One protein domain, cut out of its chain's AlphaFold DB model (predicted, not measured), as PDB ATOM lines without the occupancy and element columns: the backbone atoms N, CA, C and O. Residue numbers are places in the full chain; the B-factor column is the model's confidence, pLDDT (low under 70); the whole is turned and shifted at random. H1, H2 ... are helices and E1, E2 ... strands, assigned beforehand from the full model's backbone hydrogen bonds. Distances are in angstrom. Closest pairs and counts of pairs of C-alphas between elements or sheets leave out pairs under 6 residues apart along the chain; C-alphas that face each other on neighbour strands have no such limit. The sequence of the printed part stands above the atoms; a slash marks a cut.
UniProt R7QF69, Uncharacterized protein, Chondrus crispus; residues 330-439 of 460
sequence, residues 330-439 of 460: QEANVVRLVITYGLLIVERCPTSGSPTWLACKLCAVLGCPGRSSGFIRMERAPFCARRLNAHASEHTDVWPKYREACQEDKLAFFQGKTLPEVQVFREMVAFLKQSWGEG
ATOM      1  N   GLN A 330     202.142 147.418 212.534       77.81
ATOM      2  CA  GLN A 330     201.617 148.682 213.047       77.81
ATOM      3  C   GLN A 330     201.734 149.819 212.027       77.81
ATOM      4  O   GLN A 330     200.772 150.561 211.836       77.81
ATOM      5  N   GLU A 331     202.866 149.942 211.339       81.25
ATOM      6  CA  GLU A 331     203.045 150.937 210.280       81.25
ATOM      7  C   GLU A 331     202.151 150.669 209.076       81.25
ATOM      8  O   GLU A 331     201.579 151.616 208.544       81.25
ATOM      9  N   ALA A 332     201.932 149.407 208.698       85.50
ATOM     10  CA  ALA A 332     200.978 149.061 207.645       85.50
ATOM     11  C   ALA A 332     199.556 149.560 207.977       85.50
ATOM     12  O   ALA A 332     198.873 150.130 207.124       85.50
ATOM     13  N   ASN A 333     199.123 149.426 209.237       84.69
ATOM     14  CA  ASN A 333     197.833 149.955 209.691       84.69
ATOM     15  C   ASN A 333     197.786 151.487 209.670       84.69
ATOM     16  O   ASN A 333     196.778 152.062 209.261       84.69
ATOM     17  N   VAL A 334     198.869 152.159 210.068       83.06
ATOM     18  CA  VAL A 334     198.973 153.624 209.975       83.06
ATOM     19  C   VAL A 334     198.888 154.074 208.523       83.06
ATOM     20  O   VAL A 334     198.094 154.956 208.221       83.06
ATOM     21  N   VAL A 335     199.664 153.472 207.621       85.81
ATOM     22  CA  VAL A 335     199.669 153.816 206.192       85.81
ATOM     23  C   VAL A 335     198.274 153.630 205.600       85.81
ATOM     24  O   VAL A 335     197.770 154.526 204.924       85.81
ATOM     25  N   ARG A 336     197.587 152.531 205.942       86.56
ATOM     26  CA  ARG A 336     196.186 152.331 205.560       86.56
ATOM     27  C   ARG A 336     195.279 153.441 206.078       86.56
ATOM     28  O   ARG A 336     194.476 153.943 205.301       86.56
ATOM     29  N   LEU A 337     195.389 153.850 207.344       85.00
ATOM     30  CA  LEU A 337     194.593 154.958 207.892       85.00
ATOM     31  C   LEU A 337     194.901 156.286 207.187       85.00
ATOM     32  O   LEU A 337     193.981 157.037 206.875       85.00
ATOM     33  N   VAL A 338     196.176 156.555 206.916       88.88
ATOM     34  CA  VAL A 338     196.645 157.769 206.240       88.88
ATOM     35  C   VAL A 338     196.043 157.879 204.842       88.88
ATOM     36  O   VAL A 338     195.485 158.919 204.508       88.88
ATOM     37  N   ILE A 339     196.074 156.796 204.066       89.19
ATOM     38  CA  ILE A 339     195.490 156.761 202.719       89.19
ATOM     39  C   ILE A 339     193.958 156.742 202.782       89.19
ATOM     40  O   ILE A 339     193.297 157.439 202.029       89.19
ATOM     41  N   THR A 340     193.362 155.972 203.695       89.62
ATOM     42  CA  THR A 340     191.895 155.839 203.772       89.62
ATOM     43  C   THR A 340     191.227 157.157 204.151       89.62
ATOM     44  O   THR A 340     190.155 157.464 203.639       89.62
ATOM     45  N   TYR A 341     191.848 157.934 205.042       88.50
ATOM     46  CA  TYR A 341     191.273 159.164 205.589       88.50
ATOM     47  C   TYR A 341     191.909 160.449 205.057       88.50
ATOM     48  O   TYR A 341     191.577 161.523 205.552       88.50
ATOM     49  N   GLY A 342     192.813 160.363 204.074       91.50
ATOM     50  CA  GLY A 342     193.494 161.533 203.525       91.50
ATOM     51  C   GLY A 342     194.242 162.310 204.605       91.50
ATOM     52  O   GLY A 342     194.026 163.507 204.782       91.50
ATOM     53  N   LEU A 343     195.082 161.624 205.378       94.38
ATOM     54  CA  LEU A 343     195.870 162.230 206.452       94.38
ATOM     55  C   LEU A 343     197.317 162.461 206.010       94.38
ATOM     56  O   LEU A 343     197.774 161.953 204.989       94.38
ATOM     57  N   LEU A 344     198.045 163.232 206.806       94.75
ATOM     58  CA  LEU A 344     199.471 163.487 206.664       94.75
ATOM     59  C   LEU A 344     200.153 163.219 208.005       94.75
ATOM     60  O   LEU A 344     199.688 163.697 209.040       94.75
ATOM     61  N   ILE A 345     201.252 162.463 207.999       95.44
ATOM     62  CA  ILE A 345     202.078 162.278 209.197       95.44
ATOM     63  C   ILE A 345     202.917 163.537 209.386       95.44
ATOM     64  O   ILE A 345     203.770 163.833 208.556       95.44
ATOM     65  N   VAL A 346     202.674 164.263 210.476       96.44
ATOM     66  CA  VAL A 346     203.376 165.521 210.770       96.44
ATOM     67  C   VAL A 346     204.557 165.297 211.699       96.44
ATOM     68  O   VAL A 346     205.628 165.865 211.505       96.44
ATOM     69  N   GLU A 347     204.373 164.465 212.720       95.62
ATOM     70  CA  GLU A 347     205.413 164.185 213.701       95.62
ATOM     71  C   GLU A 347     205.438 162.692 214.024       95.62
ATOM     72  O   GLU A 347     204.395 162.036 214.129       95.62
ATOM     73  N   ARG A 348     206.651 162.163 214.192       95.00
ATOM     74  CA  ARG A 348     206.917 160.824 214.716       95.00
ATOM     75  C   ARG A 348     207.672 160.940 216.031       95.00
ATOM     76  O   ARG A 348     208.489 161.836 216.218       95.00
ATOM     77  N   CYS A 349     207.413 160.014 216.941       93.50
ATOM     78  CA  CYS A 349     208.175 159.886 218.171       93.50
ATOM     79  C   CYS A 349     209.628 159.515 217.825       93.50
ATOM     80  O   CYS A 349     209.831 158.494 217.163       93.50
ATOM     81  N   PRO A 350     210.640 160.259 218.309       91.62
ATOM     82  CA  PRO A 350     212.041 159.987 217.981       91.62
ATOM     83  C   PRO A 350     212.517 158.627 218.507       91.62
ATOM     84  O   PRO A 350     213.397 158.011 217.922       91.62
ATOM     85  N   THR A 351     211.925 158.134 219.599       92.31
ATOM     86  CA  THR A 351     212.342 156.875 220.234       92.31
ATOM     87  C   THR A 351     211.714 155.642 219.594       92.31
ATOM     88  O   THR A 351     212.351 154.600 219.526       92.31
ATOM     89  N   SER A 352     210.451 155.730 219.166       91.25
ATOM     90  CA  SER A 352     209.702 154.569 218.658       91.25
ATOM     91  C   SER A 352     209.479 154.589 217.149       91.25
ATOM     92  O   SER A 352     208.986 153.607 216.609       91.25
ATOM     93  N   GLY A 353     209.737 155.714 216.474       90.00
ATOM     94  CA  GLY A 353     209.383 155.922 215.066       90.00
ATOM     95  C   GLY A 353     207.873 156.001 214.801       90.00
ATOM     96  O   GLY A 353     207.460 156.317 213.683       90.00
ATOM     97  N   SER A 354     207.030 155.758 215.810       90.56
ATOM     98  CA  SER A 354     205.575 155.759 215.661       90.56
ATOM     99  C   SER A 354     205.032 157.179 215.441       90.56
ATOM    100  O   SER A 354     205.535 158.134 216.039       90.56
ATOM    101  N   PRO A 355     204.014 157.359 214.583       92.81
ATOM    102  CA  PRO A 355     203.372 158.656 214.376       92.81
ATOM    103  C   PRO A 355     202.722 159.167 215.667       92.81
ATOM    104  O   PRO A 355     201.907 158.479 216.283       92.81
ATOM    105  N   THR A 356     203.055 160.394 216.059       94.62
ATOM    106  CA  THR A 356     202.494 161.072 217.238       94.62
ATOM    107  C   THR A 356     201.410 162.068 216.860       94.62
ATOM    108  O   THR A 356     200.430 162.193 217.598       94.62
ATOM    109  N   TRP A 357     201.550 162.725 215.706       95.25
ATOM    110  CA  TRP A 357     200.594 163.699 215.186       95.25
ATOM    111  C   TRP A 357     200.265 163.446 213.718       95.25
ATOM    112  O   TRP A 357     201.156 163.260 212.886       95.25
ATOM    113  N   LEU A 358     198.969 163.489 213.413       95.31
ATOM    114  CA  LEU A 358     198.430 163.455 212.058       95.31
ATOM    115  C   LEU A 358     197.700 164.764 211.760       95.31
ATOM    116  O   LEU A 358     196.972 165.270 212.614       95.31
ATOM    117  N   ALA A 359     197.851 165.273 210.543       96.25
ATOM    118  CA  ALA A 359     197.046 166.361 210.001       96.25
ATOM    119  C   ALA A 359     196.029 165.821 208.993       96.25
ATOM    120  O   ALA A 359     196.316 164.874 208.262       96.25
ATOM    121  N   CYS A 360     194.856 166.442 208.911       96.44
ATOM    122  CA  CYS A 360     193.928 166.219 207.808       96.44
ATOM    123  C   CYS A 360     194.462 166.904 206.541       96.44
ATOM    124  O   CYS A 360     194.580 168.131 206.499       96.44
ATOM    125  N   LYS A 361     194.773 166.126 205.498       96.19
ATOM    126  CA  LYS A 361     195.308 166.640 204.228       96.19
ATOM    127  C   LYS A 361     194.259 167.448 203.461       96.19
ATOM    128  O   LYS A 361     194.607 168.429 202.814       96.19
ATOM    129  N   LEU A 362     192.976 167.098 203.602       95.50
ATOM    130  CA  LEU A 362     191.859 167.877 203.052       95.50
ATOM    131  C   LEU A 362     191.800 169.278 203.675       95.50
ATOM    132  O   LEU A 362     191.735 170.253 202.937       95.50
ATOM    133  N   CYS A 363     191.925 169.401 205.004       96.44
ATOM    134  CA  CYS A 363     192.019 170.712 205.655       96.44
ATOM    135  C   CYS A 363     193.232 171.514 205.177       96.44
ATOM    136  O   CYS A 363     193.108 172.706 204.925       96.44
ATOM    137  N   ALA A 364     194.394 170.866 205.072       95.50
ATOM    138  CA  ALA A 364     195.635 171.537 204.700       95.50
ATOM    139  C   ALA A 364     195.599 172.110 203.276       95.50
ATOM    140  O   ALA A 364     196.195 173.150 203.030       95.50
ATOM    141  N   VAL A 365     194.909 171.434 202.353       95.31
ATOM    142  CA  VAL A 365     194.893 171.795 200.928       95.31
ATOM    143  C   VAL A 365     193.668 172.616 200.533       95.31
ATOM    144  O   VAL A 365     193.768 173.521 199.711       95.31
ATOM    145  N   LEU A 366     192.497 172.273 201.068       94.19
ATOM    146  CA  LEU A 366     191.209 172.817 200.628       94.19
ATOM    147  C   LEU A 366     190.544 173.691 201.697       94.19
ATOM    148  O   LEU A 366     189.512 174.302 201.436       94.19
ATOM    149  N   GLY A 367     191.114 173.741 202.903       93.81
ATOM    150  CA  GLY A 367     190.463 174.325 204.067       93.81
ATOM    151  C   GLY A 367     189.349 173.436 204.624       93.81
ATOM    152  O   GLY A 367     188.956 172.420 204.047       93.81
ATOM    153  N   CYS A 368     188.850 173.805 205.800       92.94
ATOM    154  CA  CYS A 368     187.701 173.156 206.427       92.94
ATOM    155  C   CYS A 368     186.471 174.066 206.283       92.94
ATOM    156  O   CYS A 368     186.524 175.202 206.769       92.94
ATOM    157  N   PRO A 369     185.366 173.598 205.673       91.50
ATOM    158  CA  PRO A 369     184.139 174.383 205.566       91.50
ATOM    159  C   PRO A 369     183.679 174.917 206.933       91.50
ATOM    160  O   PRO A 369     183.701 174.201 207.937       91.50
ATOM    161  N   GLY A 370     183.300 176.198 206.990       90.06
ATOM    162  CA  GLY A 370     182.825 176.850 208.219       90.06
ATOM    163  C   GLY A 370     183.900 177.144 209.279       90.06
ATOM    164  O   GLY A 370     183.564 177.462 210.422       90.06
ATOM    165  N   ARG A 371     185.191 177.033 208.941       91.88
ATOM    166  CA  ARG A 371     186.319 177.409 209.811       91.88
ATOM    167  C   ARG A 371     187.119 178.565 209.208       91.88
ATOM    168  O   ARG A 371     186.956 178.904 208.043       91.88
ATOM    169  N   SER A 372     187.965 179.186 210.030       88.88
ATOM    170  CA  SER A 372     188.875 180.244 209.583       88.88
ATOM    171  C   SER A 372     189.866 179.726 208.539       88.88
ATOM    172  O   SER A 372     190.267 178.558 208.577       88.88
ATOM    173  N   SER A 373     190.300 180.614 207.641       85.88
ATOM    174  CA  SER A 373     191.425 180.356 206.740       85.88
ATOM    175  C   SER A 373     192.648 179.915 207.548       85.88
ATOM    176  O   SER A 373     192.948 180.498 208.589       85.88
ATOM    177  N   GLY A 374     193.321 178.851 207.108       87.75
ATOM    178  CA  GLY A 374     194.473 178.277 207.814       87.75
ATOM    179  C   GLY A 374     194.127 177.286 208.932       87.75
ATOM    180  O   GLY A 374     195.030 176.719 209.542       87.75
ATOM    181  N   PHE A 375     192.845 177.014 209.202       93.44
ATOM    182  CA  PHE A 375     192.492 175.938 210.126       93.44
ATOM    183  C   PHE A 375     192.860 174.570 209.535       93.44
ATOM    184  O   PHE A 375     192.256 174.111 208.563       93.44
ATOM    185  N   ILE A 376     193.801 173.882 210.186       95.69
ATOM    186  CA  ILE A 376     194.166 172.499 209.872       95.69
ATOM    187  C   ILE A 376     193.808 171.606 211.049       95.69
ATOM    188  O   ILE A 376     194.289 171.789 212.171       95.69
ATOM    189  N   ARG A 377     192.961 170.602 210.806       95.06
ATOM    190  CA  ARG A 377     192.642 169.628 211.843       95.06
ATOM    191  C   ARG A 377     193.848 168.739 212.120       95.06
ATOM    192  O   ARG A 377     194.305 168.012 211.243       95.06
ATOM    193  N   MET A 378     194.280 168.752 213.375       95.31
ATOM    194  CA  MET A 378     195.349 167.913 213.904       95.31
ATOM    195  C   MET A 378     194.774 166.881 214.879       95.31
ATOM    196  O   MET A 378     193.868 167.183 215.660       95.31
ATOM    197  N   GLU A 379     195.305 165.663 214.859       92.94
ATOM    198  CA  GLU A 379     194.943 164.584 215.778       92.94
ATOM    199  C   GLU A 379     196.209 163.976 216.397       92.94
ATOM    200  O   GLU A 379     197.168 163.650 215.696       92.94
ATOM    201  N   ARG A 380     196.202 163.824 217.725       92.25
ATOM    202  CA  ARG A 380     197.281 163.197 218.505       92.25
ATOM    203  C   ARG A 380     197.023 161.698 218.639       92.25
ATOM    204  O   ARG A 380     195.873 161.282 218.786       92.25
ATOM    205  N   ALA A 381     198.085 160.899 218.668       87.81
ATOM    206  CA  ALA A 381     197.999 159.489 219.028       87.81
ATOM    207  C   ALA A 381     197.448 159.301 220.468       87.81
ATOM    208  O   ALA A 381     197.787 160.091 221.356       87.81
ATOM    209  N   PRO A 382     196.642 158.253 220.739       89.25
ATOM    210  CA  PRO A 382     196.227 157.200 219.811       89.25
ATOM    211  C   PRO A 382     195.122 157.657 218.848       89.25
ATOM    212  O   PRO A 382     194.160 158.322 219.233       89.25
ATOM    213  N   PHE A 383     195.236 157.248 217.584       85.81
ATOM    214  CA  PHE A 383     194.276 157.628 216.552       85.81
ATOM    215  C   PHE A 383     193.008 156.786 216.644       85.81
ATOM    216  O   PHE A 383     193.050 155.563 216.768       85.81
ATOM    217  N   CYS A 384     191.861 157.450 216.537       85.88
ATOM    218  CA  CYS A 384     190.563 156.798 216.526       85.88
ATOM    219  C   CYS A 384     189.919 156.982 215.152       85.88
ATOM    220  O   CYS A 384     189.527 158.098 214.805       85.88
ATOM    221  N   ALA A 385     189.752 155.889 214.402       86.44
ATOM    222  CA  ALA A 385     189.115 155.900 213.082       86.44
ATOM    223  C   ALA A 385     187.739 156.589 213.097       86.44
ATOM    224  O   ALA A 385     187.419 157.357 212.197       86.44
ATOM    225  N   ARG A 386     186.954 156.414 214.174       90.00
ATOM    226  CA  ARG A 386     185.662 157.098 214.352       90.00
ATOM    227  C   ARG A 386     185.798 158.623 214.384       90.00
ATOM    228  O   ARG A 386     184.978 159.310 213.787       90.00
ATOM    229  N   ARG A 387     186.809 159.160 215.080       90.06
ATOM    230  CA  ARG A 387     187.051 160.615 215.150       90.06
ATOM    231  C   ARG A 387     187.525 161.166 213.811       90.06
ATOM    232  O   ARG A 387     187.070 162.231 213.414       90.06
ATOM    233  N   LEU A 388     188.401 160.425 213.136       89.88
ATOM    234  CA  LEU A 388     188.905 160.787 211.813       89.88
ATOM    235  C   LEU A 388     187.769 160.822 210.790       89.88
ATOM    236  O   LEU A 388     187.609 161.824 210.111       89.88
ATOM    237  N   ASN A 389     186.922 159.791 210.761       90.00
ATOM    238  CA  ASN A 389     185.775 159.730 209.858       90.00
ATOM    239  C   ASN A 389     184.753 160.847 210.134       90.00
ATOM    240  O   ASN A 389     184.271 161.480 209.204       90.00
ATOM    241  N   ALA A 390     184.468 161.131 211.411       91.94
ATOM    242  CA  ALA A 390     183.554 162.210 211.793       91.94
ATOM    243  C   ALA A 390     184.056 163.599 211.367       91.94
ATOM    244  O   ALA A 390     183.253 164.470 211.052       91.94
ATOM    245  N   HIS A 391     185.372 163.816 211.360       93.31
ATOM    246  CA  HIS A 391     185.940 165.048 210.825       93.31
ATOM    247  C   HIS A 391     185.985 165.038 209.293       93.31
ATOM    248  O   HIS A 391     185.656 166.037 208.671       93.31
ATOM    249  N   ALA A 392     186.334 163.913 208.669       91.12
ATOM    250  CA  ALA A 392     186.369 163.801 207.217       91.12
ATOM    251  C   ALA A 392     184.997 164.110 206.585       91.12
ATOM    252  O   ALA A 392     184.934 164.795 205.569       91.12
ATOM    253  N   SER A 393     183.893 163.732 207.245       91.25
ATOM    254  CA  SER A 393     182.536 164.116 206.831       91.25
ATOM    255  C   SER A 393     182.228 165.618 206.908       91.25
ATOM    256  O   SER A 393     181.238 166.043 206.323       91.25
ATOM    257  N   GLU A 394     183.049 166.430 207.585       94.38
ATOM    258  CA  GLU A 394     182.934 167.899 207.545       94.38
ATOM    259  C   GLU A 394     183.377 168.462 206.175       94.38
ATOM    260  O   GLU A 394     183.013 169.581 205.828       94.38
ATOM    261  N   HIS A 395     184.104 167.684 205.360       94.25
ATOM    262  CA  HIS A 395     184.482 168.033 203.986       94.25
ATOM    263  C   HIS A 395     183.459 167.506 202.965       94.25
ATOM    264  O   HIS A 395     183.806 166.729 202.074       94.25
ATOM    265  N   THR A 396     182.196 167.912 203.098       93.06
ATOM    266  CA  THR A 396     181.041 167.364 202.353       93.06
ATOM    267  C   THR A 396     181.238 167.276 200.839       93.06
ATOM    268  O   THR A 396     180.789 166.310 200.228       93.06
ATOM    269  N   ASP A 397     181.952 168.227 200.241       93.81
ATOM    270  CA  ASP A 397     182.027 168.366 198.779       93.81
ATOM    271  C   ASP A 397     183.101 167.472 198.139       93.81
ATOM    272  O   ASP A 397     183.037 167.128 196.955       93.81
ATOM    273  N   VAL A 398     184.113 167.103 198.926       95.06
ATOM    274  CA  VAL A 398     185.318 166.407 198.450       95.06
ATOM    275  C   VAL A 398     185.525 165.059 199.119       95.06
ATOM    276  O   VAL A 398     186.140 164.179 198.521       95.06
ATOM    277  N   TRP A 399     184.988 164.856 200.321       95.19
ATOM    278  CA  TRP A 399     185.127 163.602 201.049       95.19
ATOM    279  C   TRP A 399     184.446 162.414 200.363       95.19
ATOM    280  O   TRP A 399     185.103 161.382 200.263       95.19
ATOM    281  N   PRO A 400     183.204 162.508 199.839       95.56
ATOM    282  CA  PRO A 400     182.597 161.399 199.100       95.56
ATOM    283  C   PRO A 400     183.439 160.993 197.885       95.56
ATOM    284  O   PRO A 400     183.797 159.825 197.753       95.56
ATOM    285  N   LYS A 401     183.884 161.983 197.094       96.12
ATOM    286  CA  LYS A 401     184.757 161.782 195.924       96.12
ATOM    287  C   LYS A 401     186.066 161.102 196.312       96.12
ATOM    288  O   LYS A 401     186.469 160.122 195.697       96.12
ATOM    289  N   TYR A 402     186.710 161.593 197.368       95.62
ATOM    290  CA  TYR A 402     187.944 161.006 197.875       95.62
ATOM    291  C   TYR A 402     187.730 159.590 198.407       95.62
ATOM    292  O   TYR A 402     188.563 158.721 198.196       95.62
ATOM    293  N   ARG A 403     186.632 159.337 199.121       94.88
ATOM    294  CA  ARG A 403     186.345 158.039 199.738       94.88
ATOM    295  C   ARG A 403     186.122 156.954 198.685       94.88
ATOM    296  O   ARG A 403     186.642 155.849 198.864       94.88
ATOM    297  N   GLU A 404     185.372 157.281 197.638       95.44
ATOM    298  CA  GLU A 404     185.003 156.389 196.531       95.44
ATOM    299  C   GLU A 404     186.141 156.169 195.527       95.44
ATOM    300  O   GLU A 404     186.175 155.130 194.874       95.44
ATOM    301  N   ALA A 405     187.107 157.089 195.460       95.12
ATOM    302  CA  ALA A 405     188.287 156.961 194.613       95.12
ATOM    303  C   ALA A 405     189.100 155.684 194.912       95.12
ATOM    304  O   ALA A 405     189.222 155.247 196.074       95.12
ATOM    305  N   CYS A 406     189.698 155.103 193.867       94.38
ATOM    306  CA  CYS A 406     190.624 153.985 194.018       94.38
ATOM    307  C   CYS A 406     191.905 154.425 194.749       94.38
ATOM    308  O   CYS A 406     192.093 155.594 195.099       94.38
ATOM    309  N   GLN A 407     192.784 153.473 195.066       90.12
ATOM    310  CA  GLN A 407     193.994 153.790 195.824       90.12
ATOM    311  C   GLN A 407     194.961 154.666 195.015       90.12
ATOM    312  O   GLN A 407     195.552 155.583 195.587       90.12
ATOM    313  N   GLU A 408     195.085 154.425 193.709       90.50
ATOM    314  CA  GLU A 408     195.893 155.239 192.800       90.50
ATOM    315  C   GLU A 408     195.352 156.675 192.729       90.50
ATOM    316  O   GLU A 408     196.090 157.636 192.964       90.50
ATOM    317  N   ASP A 409     194.039 156.826 192.546       93.50
ATOM    318  CA  ASP A 409     193.367 158.125 192.492       93.50
ATOM    319  C   ASP A 409     193.480 158.892 193.810       93.50
ATOM    320  O   ASP A 409     193.654 160.107 193.810       93.50
ATOM    321  N   LYS A 410     193.448 158.210 194.962       92.75
ATOM    322  CA  LYS A 410     193.667 158.838 196.279       92.75
ATOM    323  C   LYS A 410     195.061 159.440 196.422       92.75
ATOM    324  O   LYS A 410     195.217 160.451 197.115       92.75
ATOM    325  N   LEU A 411     196.071 158.822 195.810       87.06
ATOM    326  CA  LEU A 411     197.432 159.357 195.775       87.06
ATOM    327  C   LEU A 411     197.517 160.548 194.812       87.06
ATOM    328  O   LEU A 411     198.127 161.563 195.160       87.06
ATOM    329  N   ALA A 412     196.844 160.457 193.663       93.19
ATOM    330  CA  ALA A 412     196.767 161.522 192.666       93.19
ATOM    331  C   ALA A 412     195.901 162.720 193.100       93.19
ATOM    332  O   ALA A 412     196.153 163.843 192.677       93.19
ATOM    333  N   PHE A 413     194.941 162.524 194.009       95.06
ATOM    334  CA  PHE A 413     193.944 163.526 194.415       95.06
ATOM    335  C   PHE A 413     194.549 164.851 194.901       95.06
ATOM    336  O   PHE A 413     193.942 165.914 194.793       95.06
ATOM    337  N   PHE A 414     195.754 164.785 195.465       94.12
ATOM    338  CA  PHE A 414     196.473 165.940 195.995       94.12
ATOM    339  C   PHE A 414     197.688 166.340 195.148       94.12
ATOM    340  O   PHE A 414     198.458 167.199 195.575       94.12
ATOM    341  N   GLN A 415     197.904 165.719 193.987       94.25
ATOM    342  CA  GLN A 415     198.971 166.130 193.076       94.25
ATOM    343  C   GLN A 415     198.685 167.537 192.533       94.25
ATOM    344  O   GLN A 415     197.537 167.915 192.302       94.25
ATOM    345  N   GLY A 416     199.733 168.351 192.405       93.56
ATOM    346  CA  GLY A 416     199.626 169.752 191.979       93.56
ATOM    347  C   GLY A 416     199.026 170.704 193.021       93.56
ATOM    348  O   GLY A 416     198.916 171.900 192.764       93.56
ATOM    349  N   LYS A 417     198.644 170.212 194.205       93.81
ATOM    350  CA  LYS A 417     198.187 171.054 195.310       93.81
ATOM    351  C   LYS A 417     199.348 171.392 196.237       93.81
ATOM    352  O   LYS A 417     200.104 170.511 196.642       93.81
ATOM    353  N   THR A 418     199.470 172.665 196.600       93.38
ATOM    354  CA  THR A 418     200.480 173.124 197.550       93.38
ATOM    355  C   THR A 418     200.058 172.756 198.967       93.38
ATOM    356  O   THR A 418     198.981 173.118 199.436       93.38
ATOM    357  N   LEU A 419     200.901 171.982 199.648       94.75
ATOM    358  CA  LEU A 419     200.776 171.790 201.087       94.75
ATOM    359  C   LEU A 419     201.398 172.995 201.807       94.75
ATOM    360  O   LEU A 419     202.357 173.571 201.287       94.75
ATOM    361  N   PRO A 420     200.901 173.353 203.002       94.62
ATOM    362  CA  PRO A 420     201.569 174.316 203.866       94.62
ATOM    363  C   PRO A 420     203.021 173.912 204.125       94.62
ATOM    364  O   PRO A 420     203.352 172.722 204.157       94.62
ATOM    365  N   GLU A 421     203.882 174.901 204.346       94.88
ATOM    366  CA  GLU A 421     205.277 174.649 204.685       94.88
ATOM    367  C   GLU A 421     205.383 173.795 205.961       94.88
ATOM    368  O   GLU A 421     204.585 173.918 206.894       94.88
ATOM    369  N   VAL A 422     206.403 172.933 206.030       94.00
ATOM    370  CA  VAL A 422     206.664 172.066 207.194       94.00
ATOM    371  C   VAL A 422     206.722 172.873 208.498       94.00
ATOM    372  O   VAL A 422     206.293 172.385 209.546       94.00
ATOM    373  N   GLN A 423     207.203 174.116 208.434       95.31
ATOM    374  CA  GLN A 423     207.276 175.026 209.569       95.31
ATOM    375  C   GLN A 423     205.894 175.354 210.162       95.31
ATOM    376  O   GLN A 423     205.734 175.289 211.380       95.31
ATOM    377  N   VAL A 424     204.868 175.558 209.327       94.12
ATOM    378  CA  VAL A 424     203.482 175.800 209.775       94.12
ATOM    379  C   VAL A 424     202.977 174.624 210.607       94.12
ATOM    380  O   VAL A 424     202.428 174.792 211.697       94.12
ATOM    381  N   PHE A 425     203.218 173.399 210.137       95.62
ATOM    382  CA  PHE A 425     202.829 172.204 210.879       95.62
ATOM    383  C   PHE A 425     203.578 172.075 212.211       95.62
ATOM    384  O   PHE A 425     202.972 171.700 213.217       95.62
ATOM    385  N   ARG A 426     204.876 172.406 212.248       94.94
ATOM    386  CA  ARG A 426     205.680 172.392 213.482       94.94
ATOM    387  C   ARG A 426     205.157 173.391 214.507       94.94
ATOM    388  O   ARG A 426     205.015 173.030 215.674       94.94
ATOM    389  N   GLU A 427     204.823 174.601 214.079       94.88
ATOM    390  CA  GLU A 427     204.261 175.642 214.942       94.88
ATOM    391  C   GLU A 427     202.891 175.244 215.491       94.88
ATOM    392  O   GLU A 427     202.645 175.365 216.693       94.88
ATOM    393  N   MET A 428     202.022 174.666 214.653       94.25
ATOM    394  CA  MET A 428     200.735 174.133 215.101       94.25
ATOM    395  C   MET A 428     200.902 173.005 216.122       94.25
ATOM    396  O   MET A 428     200.206 172.985 217.137       94.25
ATOM    397  N   VAL A 429     201.832 172.073 215.890       94.62
ATOM    398  CA  VAL A 429     202.132 171.000 216.847       94.62
ATOM    399  C   VAL A 429     202.689 171.567 218.153       94.62
ATOM    400  O   VAL A 429     202.259 171.134 219.220       94.62
ATOM    401  N   ALA A 430     203.606 172.535 218.096       94.50
ATOM    402  CA  ALA A 430     204.166 173.180 219.282       94.50
ATOM    403  C   ALA A 430     203.070 173.865 220.113       94.50
ATOM    404  O   ALA A 430     202.961 173.621 221.315       94.50
ATOM    405  N   PHE A 431     202.188 174.622 219.459       93.62
ATOM    406  CA  PHE A 431     201.035 175.254 220.098       93.62
ATOM    407  C   PHE A 431     200.062 174.228 220.711       93.62
ATOM    408  O   PHE A 431     199.567 174.405 221.827       93.62
ATOM    409  N   LEU A 432     199.795 173.116 220.020       92.50
ATOM    410  CA  LEU A 432     198.931 172.051 220.537       92.50
ATOM    411  C   LEU A 432     199.557 171.315 221.726       92.50
ATOM    412  O   LEU A 432     198.860 171.007 222.691       92.50
ATOM    413  N   LYS A 433     200.870 171.074 221.704       92.25
ATOM    414  CA  LYS A 433     201.606 170.519 222.850       92.25
ATOM    415  C   LYS A 433     201.552 171.458 224.053       92.25
ATOM    416  O   LYS A 433     201.303 170.995 225.164       92.25
ATOM    417  N   GLN A 434     201.723 172.761 223.826       92.06
ATOM    418  CA  GLN A 434     201.640 173.772 224.877       92.06
ATOM    419  C   GLN A 434     200.228 173.853 225.476       92.06
ATOM    420  O   GLN A 434     200.078 173.891 226.693       92.06
ATOM    421  N   SER A 435     199.187 173.834 224.638       88.81
ATOM    422  CA  SER A 435     197.796 173.968 225.092       88.81
ATOM    423  C   SER A 435     197.227 172.705 225.743       88.81
ATOM    424  O   SER A 435     196.383 172.809 226.630       88.81
ATOM    425  N   TRP A 436     197.653 171.507 225.329       84.56
ATOM    426  CA  TRP A 436     197.153 170.246 225.900       84.56
ATOM    427  C   TRP A 436     197.986 169.756 227.090       84.56
ATOM    428  O   TRP A 436     197.553 168.851 227.802       84.56
ATOM    429  N   GLY A 437     199.162 170.348 227.318       80.25
ATOM    430  CA  GLY A 437     200.145 169.884 228.292       80.25
ATOM    431  C   GLY A 437     200.879 168.623 227.820       80.25
ATOM    432  O   GLY A 437     200.322 167.761 227.131       80.25
ATOM    433  N   GLU A 438     202.145 168.474 228.222       66.81
ATOM    434  CA  GLU A 438     203.012 167.365 227.783       66.81
ATOM    435  C   GLU A 438     202.399 165.977 228.071       66.81
ATOM    436  O   GLU A 438     202.509 165.052 227.257       66.81
ATOM    437  N   GLY A 439     201.650 165.853 229.173       64.62
ATOM    438  CA  GLY A 439     200.991 164.616 229.610       64.62
ATOM    439  C   GLY A 439     199.464 164.585 229.484       64.62
ATOM    440  O   GLY A 439     198.855 163.581 229.854       64.62
TER     441      GLY A 439
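Overview. This is residues 330 to 439 of the 460 residues of an uncharacterized protein of Chondrus crispus (UniProt R7QF69). A small antiparallel sheet of three strands makes the middle, covered on one face by H1, which runs along the strands, and on the other by H6, the longest helix, which crosses them. H3 packs on the end part of H1, H4 and H5 lie at one end of the model away from the sheet, and residues 434 to 439 stick out at the close of H6. The 110 printed residues hold six named helices and three strands in the order H1 E1 E2 H2 E3 H3 H4 H5 H6; the sheet runs E1 E2 E3, and the class is mixed, helices and strands. The whole is compact, with a radius of gyration of the C-alphas of 13.8 A, and rounded, with spans of 37 by 34 by 27 A.

Arrangement. H1, residues 330 to 341, lies over E1, residues 343 to 348, at a height over the sheet of 7.9 A, along the strands at 22 degrees on the local plane; their closest C-alphas are those of Val 338 and Leu 344, 6.4 A apart. E1 and E2, residues 355 to 360, form an antiparallel hairpin, with N 344 and O 359 at 2.8 A. H2, residues 361 to 366, only grazes the sheet with residues 361 to 364. E3, residues 378 to 380, is the antiparallel neighbour of E2, with N 379 and O 358 at 2.8 A. H3, residues 385 to 392, touches residues 337 to 341 of H1 at a shallow tilt of 28 degrees, the same way; the closest C-alphas, those of Tyr 341 and Leu 388, are 6.9 A apart. H4, residues 399 to 404, is close to H1 but not clearly touching, the closest C-alphas being those of Thr 340 and Arg 403 at 7.2 A. H5, residues 407 to 412, only just touches H1, with 3 pairs of C-alphas within 8 A, the closest those of Ile 339 and Lys 410 at 7.0 A. H4 and H5 are not on the sheet. H6, residues 422 to 436, lies over E2 and E3, across the strands at 69 degrees to E2 on the local plane, at a height over the sheet of 9.5 A. H1 and H3 on one face and H6 on the other make three layers, helices on both faces of a sheet. In the six helices every O i to N i+4 pair is within hydrogen-bond range.

Along the chain. H1 begins at C-alpha 330, (201.617, 148.682, 213.047), and is 16.5 A long. E1 measures 13.9 A and E2 13.8 A. H6 is 21.1 A long and ends at C-alpha 436, (197.153, 170.246, 225.900).

Size, cuts and confidence. The C-alphas farthest apart, those of Cys 406 and Gly 437, are 39.0 A apart. The printed part has no cut. The link from H2 to E3, 11 residues, is long. Mean pLDDT of the printed part is 91.5; residues 438 to 439 are under 70.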